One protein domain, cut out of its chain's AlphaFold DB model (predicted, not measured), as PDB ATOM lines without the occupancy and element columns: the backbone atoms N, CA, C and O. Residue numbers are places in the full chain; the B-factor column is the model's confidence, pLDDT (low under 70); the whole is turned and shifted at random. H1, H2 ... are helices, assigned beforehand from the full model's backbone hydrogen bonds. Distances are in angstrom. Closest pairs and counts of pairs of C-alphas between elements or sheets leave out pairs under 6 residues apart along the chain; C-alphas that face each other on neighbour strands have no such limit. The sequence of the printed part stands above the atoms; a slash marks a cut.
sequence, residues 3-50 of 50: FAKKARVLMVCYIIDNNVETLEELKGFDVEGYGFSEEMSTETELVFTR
ATOM      1  N   PHE A   3      69.857 153.288 188.683       74.69
ATOM      2  CA  PHE A   3      70.811 152.795 187.678       74.69
ATOM      3  C   PHE A   3      70.478 153.216 186.244       74.69
ATOM      4  O   PHE A   3      71.344 153.720 185.542       74.69
ATOM      5  N   ALA A   4      69.207 153.130 185.836       78.19
ATOM      6  CA  ALA A   4      68.788 153.544 184.494       78.19
ATOM      7  C   ALA A   4      69.033 155.042 184.226       78.19
ATOM      8  O   ALA A   4      69.313 155.435 183.100       78.19
ATOM      9  N   LYS A   5      68.954 155.895 185.259       82.25
ATOM     10  CA  LYS A   5      69.305 157.317 185.128       82.25
ATOM     11  C   LYS A   5      70.816 157.520 184.986       82.25
ATOM     12  O   LYS A   5      71.222 158.345 184.177       82.25
ATOM     13  N   LYS A   6      71.628 156.758 185.731       84.50
ATOM     14  CA  LYS A   6      73.095 156.805 185.634       84.50
ATOM     15  C   LYS A   6      73.578 156.346 184.254       84.50
ATOM     16  O   LYS A   6      74.376 157.044 183.645       84.50
ATOM     17  N   ALA A   7      73.011 155.258 183.729       83.19
ATOM     18  CA  ALA A   7      73.326 154.736 182.399       83.19
ATOM     19  C   ALA A   7      73.148 155.788 181.291       83.19
ATOM     20  O   ALA A   7      74.016 155.930 180.441       83.19
ATOM     21  N   ARG A   8      72.085 156.604 181.347       84.62
ATOM     22  CA  ARG A   8      71.875 157.691 180.372       84.62
ATOM     23  C   ARG A   8      72.982 158.737 180.406       84.62
ATOM     24  O   ARG A   8      73.414 159.190 179.358       84.62
ATOM     25  N   VAL A   9      73.426 159.127 181.601       88.56
ATOM     26  CA  VAL A   9      74.513 160.106 181.742       88.56
ATOM     27  C   VAL A   9      75.813 159.527 181.198       88.56
ATOM     28  O   VAL A   9      76.500 160.207 180.449       88.56
ATOM     29  N   LEU A  10      76.116 158.265 181.510       86.81
ATOM     30  CA  LEU A  10      77.295 157.576 180.982       86.81
ATOM     31  C   LEU A  10      77.260 157.473 179.456       86.81
ATOM     32  O   LEU A  10      78.271 157.721 178.814       86.81
ATOM     33  N   MET A  11      76.094 157.170 178.885       84.62
ATOM     34  CA  MET A  11      75.909 157.076 177.441       84.62
ATOM     35  C   MET A  11      76.120 158.432 176.758       84.62
ATOM     36  O   MET A  11      76.825 158.511 175.761       84.62
ATOM     37  N   VAL A  12      75.599 159.519 177.340       87.69
ATOM     38  CA  VAL A  12      75.854 160.883 176.847       87.69
ATOM     39  C   VAL A  12      77.336 161.256 176.969       87.69
ATOM     40  O   VAL A  12      77.896 161.793 176.019       87.69
ATOM     41  N   CYS A  13      77.989 160.948 178.095       89.69
ATOM     42  CA  CYS A  13      79.425 161.186 178.254       89.69
ATOM     43  C   CYS A  13      80.244 160.412 177.215       89.69
ATOM     44  O   CYS A  13      81.143 160.989 176.620       89.69
ATOM     45  N   TYR A  14      79.909 159.145 176.962       88.44
ATOM     46  CA  TYR A  14      80.598 158.317 175.973       88.44
ATOM     47  C   TYR A  14      80.469 158.875 174.554       88.44
ATOM     48  O   TYR A  14      81.471 158.938 173.846       88.44
ATOM     49  N   ILE A  15      79.268 159.328 174.169       88.38
ATOM     50  CA  ILE A  15      79.021 159.946 172.858       88.38
ATOM     51  C   ILE A  15      79.882 161.196 172.675       88.38
ATOM     52  O   ILE A  15      80.476 161.374 171.618       88.38
ATOM     53  N   ILE A  16      79.965 162.051 173.699       89.00
ATOM     54  CA  ILE A  16      80.738 163.300 173.633       89.00
ATOM     55  C   ILE A  16      82.245 163.017 173.618       89.00
ATOM     56  O   ILE A  16      82.970 163.632 172.843       89.00
ATOM     57  N   ASP A  17      82.712 162.104 174.468       88.81
ATOM     58  CA  ASP A  17      84.138 161.804 174.636       88.81
ATOM     59  C   ASP A  17      84.725 161.102 173.402       88.81
ATOM     60  O   ASP A  17      85.815 161.448 172.950       88.81
ATOM     61  N   ASN A  18      83.963 160.178 172.805       86.00
ATOM     62  CA  ASN A  18      84.380 159.419 171.621       86.00
ATOM     63  C   ASN A  18      83.896 160.037 170.304       86.00
ATOM     64  O   ASN A  18      84.206 159.504 169.247       86.00
ATOM     65  N   ASN A  19      83.163 161.156 170.361       88.38
ATOM     66  CA  ASN A  19      82.584 161.826 169.194       88.38
ATOM     67  C   ASN A  19      81.799 160.847 168.304       88.38
ATOM     68  O   ASN A  19      82.003 160.771 167.100       88.38
ATOM     69  N   VAL A  20      80.933 160.048 168.931       87.25
ATOM     70  CA  VAL A  20      80.200 158.968 168.262       87.25
ATOM     71  C   VAL A  20      79.256 159.561 167.217       87.25
ATOM     72  O   VAL A  20      78.285 160.236 167.568       87.25
ATOM     73  N   GLU A  21      79.512 159.274 165.943       85.88
ATOM     74  CA  GLU A  21      78.682 159.738 164.823       85.88
ATOM     75  C   GLU A  21      77.817 158.610 164.246       85.88
ATOM     76  O   GLU A  21      76.794 158.866 163.606       85.88
ATOM     77  N   THR A  22      78.191 157.352 164.504       85.94
ATOM     78  CA  THR A  22      77.533 156.174 163.932       85.94
ATOM     79  C   THR A  22      76.905 155.257 164.983       85.94
ATOM     80  O   THR A  22      77.338 155.168 166.132       85.94
ATOM     81  N   LEU A  23      75.863 154.519 164.578       81.38
ATOM     82  CA  LEU A  23      75.229 153.501 165.428       81.38
ATOM     83  C   LEU A  23      76.188 152.353 165.770       81.38
ATOM     84  O   LEU A  23      76.036 151.726 166.815       81.38
ATOM     85  N   GLU A  24      77.158 152.065 164.903       82.00
ATOM     86  CA  GLU A  24      78.152 151.005 165.110       82.00
ATOM     87  C   GLU A  24      79.101 151.345 166.263       82.00
ATOM     88  O   GLU A  24      79.350 150.507 167.125       82.00
ATOM     89  N   GLU A  25      79.545 152.598 166.342       82.88
ATOM     90  CA  GLU A  25      80.350 153.094 167.459       82.88
ATOM     91  C   GLU A  25      79.546 153.138 168.761       82.88
ATOM     92  O   GLU A  25      80.058 152.795 169.825       82.88
ATOM     93  N   LEU A  26      78.252 153.468 168.687       82.44
ATOM     94  CA  LEU A  26      77.377 153.454 169.859       82.44
ATOM     95  C   LEU A  26      77.170 152.041 170.430       82.44
ATOM     96  O   LEU A  26      77.015 151.887 171.641       82.44
ATOM     97  N   LYS A  27      77.190 150.999 169.587       81.25
ATOM     98  CA  LYS A  27      77.164 149.594 170.038       81.25
ATOM     99  C   LYS A  27      78.429 149.202 170.805       81.25
ATOM    100  O   LYS A  27      78.376 148.276 171.607       81.25
ATOM    101  N   GLY A  28      79.534 149.921 170.605       80.38
ATOM    102  CA  GLY A  28      80.780 149.770 171.361       80.38
ATOM    103  C   GLY A  28      80.734 150.342 172.783       80.38
ATOM    104  O   GLY A  28      81.755 150.339 173.470       80.38
ATOM    105  N   PHE A  29      79.579 150.841 173.235       82.69
ATOM    106  CA  PHE A  29      79.393 151.333 174.594       82.69
ATOM    107  C   PHE A  29      79.533 150.194 175.620       82.69
ATOM    108  O   PHE A  29      78.579 149.462 175.878       82.69
ATOM    109  N   ASP A  30      80.726 150.092 176.215       81.44
ATOM    110  CA  ASP A  30      81.066 149.198 177.330       81.44
ATOM    111  C   ASP A  30      81.594 150.007 178.532       81.44
ATOM    112  O   ASP A  30      82.787 150.045 178.829       81.44
ATOM    113  N   VAL A  31      80.718 150.768 179.196       80.94
ATOM    114  CA  VAL A  31      81.107 151.664 180.306       80.94
ATOM    115  C   VAL A  31      80.511 151.171 181.618       80.94
ATOM    116  O   VAL A  31      79.323 150.886 181.692       80.94
ATOM    117  N   GLU A  32      81.313 151.096 182.688       78.12
ATOM    118  CA  GLU A  32      80.892 150.611 184.023       78.12
ATOM    119  C   GLU A  32      80.201 149.222 184.016       78.12
ATOM    120  O   GLU A  32      79.382 148.920 184.892       78.12
ATOM    121  N   GLY A  33      80.544 148.363 183.048       78.06
ATOM    122  CA  GLY A  33      79.979 147.018 182.897       78.06
ATOM    123  C   GLY A  33      78.578 146.985 182.284       78.06
ATOM    124  O   GLY A  33      77.905 145.964 182.384       78.06
ATOM    125  N   TYR A  34      78.116 148.093 181.700       82.69
ATOM    126  CA  TYR A  34      76.991 148.070 180.772       82.69
ATOM    127  C   TYR A  34      77.500 147.604 179.415       82.69
ATOM    128  O   TYR A  34      78.309 148.307 178.834       82.69
ATOM    129  N   GLY A  35      77.003 146.476 178.923       80.81
ATOM    130  CA  GLY A  35      77.302 145.956 177.595       80.81
ATOM    131  C   GLY A  35      76.078 146.002 176.685       80.81
ATOM    132  O   GLY A  35      74.928 145.916 177.132       80.81
ATOM    133  N   PHE A  36      76.327 146.132 175.387       84.12
ATOM    134  CA  PHE A  36      75.299 145.999 174.365       84.12
ATOM    135  C   PHE A  36      74.810 144.546 174.284       84.12
ATOM    136  O   PHE A  36      75.609 143.620 174.153       84.12
ATOM    137  N   SER A  37      73.495 144.333 174.372       82.06
ATOM    138  CA  SER A  37      72.896 143.002 174.271       82.06
ATOM    139  C   SER A  37      72.262 142.835 172.896       82.06
ATOM    140  O   SER A  37      71.138 143.282 172.666       82.06
ATOM    141  N   GLU A  38      72.981 142.194 171.973       77.56
ATOM    142  CA  GLU A  38      72.497 141.929 170.609       77.56
ATOM    143  C   GLU A  38      71.203 141.108 170.589       77.56
ATOM    144  O   GLU A  38      70.348 141.334 169.743       77.56
ATOM    145  N   GLU A  39      71.018 140.208 171.555       78.50
ATOM    146  CA  GLU A  39      69.847 139.327 171.641       78.50
ATOM    147  C   GLU A  39      68.546 140.072 171.973       78.50
ATOM    148  O   GLU A  39      67.463 139.645 171.576       78.50
ATOM    149  N   MET A  40      68.646 141.185 172.706       77.12
ATOM    150  CA  MET A  40      67.503 142.034 173.059       77.12
ATOM    151  C   MET A  40      67.426 143.314 172.229       77.12
ATOM    152  O   MET A  40      66.427 144.028 172.303       77.12
ATOM    153  N   SER A  41      68.462 143.611 171.448       81.06
ATOM    154  CA  SER A  41      68.509 144.807 170.621       81.06
ATOM    155  C   SER A  41      67.882 144.553 169.261       81.06
ATOM    156  O   SER A  41      68.138 143.547 168.606       81.06
ATOM    157  N   THR A  42      67.063 145.493 168.816       80.88
ATOM    158  CA  THR A  42      66.457 145.484 167.485       80.88
ATOM    159  C   THR A  42      67.080 146.574 166.617       80.88
ATOM    160  O   THR A  42      67.912 147.359 167.066       80.88
ATOM    161  N   GLU A  43      66.659 146.651 165.355       73.50
ATOM    162  CA  GLU A  43      67.117 147.683 164.417       73.50
ATOM    163  C   GLU A  43      66.779 149.114 164.881       73.50
ATOM    164  O   GLU A  43      67.427 150.073 164.472       73.50
ATOM    165  N   THR A  44      65.785 149.261 165.764       76.81
ATOM    166  CA  THR A  44      65.307 150.565 166.255       76.81
ATOM    167  C   THR A  44      65.534 150.785 167.748       76.81
ATOM    168  O   THR A  44      65.606 151.935 168.181       76.81
ATOM    169  N   GLU A  45      65.700 149.721 168.537       79.62
ATOM    170  CA  GLU A  45      65.928 149.808 169.980       79.62
ATOM    171  C   GLU A  45      67.219 149.090 170.369       79.62
ATOM    172  O   GLU A  45      67.313 147.866 170.307       79.62
ATOM    173  N   LEU A  46      68.214 149.861 170.807       82.44
ATOM    174  CA  LEU A  46      69.469 149.332 171.333       82.44
ATOM    175  C   LEU A  46      69.329 149.124 172.844       82.44
ATOM    176  O   LEU A  46      69.125 150.079 173.598       82.44
ATOM    177  N   VAL A  47      69.436 147.873 173.285       83.75
ATOM    178  CA  VAL A  47      69.305 147.485 174.688       83.75
ATOM    179  C   VAL A  47      70.689 147.257 175.281       83.75
ATOM    180  O   VAL A  47      71.434 146.370 174.867       83.75
ATOM    181  N   PHE A  48      71.012 148.058 176.292       83.94
ATOM    182  CA  PHE A  48      72.247 147.946 177.061       83.94
ATOM    183  C   PHE A  48      71.930 147.376 178.438       83.94
ATOM    184  O   PHE A  48      71.100 147.919 179.178       83.94
ATOM    185  N   THR A  49      72.589 146.279 178.786       81.06
ATOM    186  CA  THR A  49      72.383 145.551 180.040       81.06
ATOM    187  C   THR A  49      73.662 145.508 180.853       81.06
ATOM    188  O   THR A  49      74.751 145.583 180.300       81.06
ATOM    189  N   ARG A  50      73.524 145.365 182.167       73.25
ATOM    190  CA  ARG A  50      74.619 145.085 183.092       73.25
ATOM    191  C   ARG A  50      74.287 143.826 183.878       73.25
ATOM    192  O   ARG A  50      73.092 143.696 184.230       73.25
TER     193      ARG A  50
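Overview. This is residues 3 to 50 of the 50 residues of an uncharacterized protein of Rhodobacteraceae bacterium 4F10 (UniProt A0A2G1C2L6). One long helix, H1, makes one side of the domain, the short helix H2 comes back near its last turns, and a long stretch without a named element, residues 28 to 50, makes the other side as a loop folded back on itself. In that loop residues 35 to 36 pair briefly with residues 48 to 49, antiparallel. The printed part has 48 residues with two named helices, H1 then H2, and no named strand; the class is all helix, though under half of the residues, 21, are in named elements. It is compact, with a radius of gyration of the C-alphas of 10.2 A and spans of 27 by 25 by 15 A.

Arrangement. H1, residues 3 to 18, and H2, residues 23 to 27, are close but not clearly touching; their closest C-alphas, those of Ile 15 and Leu 26, are 7.3 A apart. A tight link of 4 residues joins them. In both helices every O i to N i+4 pair is within hydrogen-bond range.

Along the chain. H1 runs 22.0 A from C-alpha 3 at (70.811, 152.795, 187.678) to C-alpha 18 at (84.380, 159.419, 171.621). H2 measures 6.3 A and ends at C-alpha 27, (77.164, 149.594, 170.038).

Size, cuts and confidence. The C-alphas of Asp 17 and Glu 39, the two farthest apart, are 26.8 A apart. The printed part has no cut, and no printed residue has a pLDDT under 70.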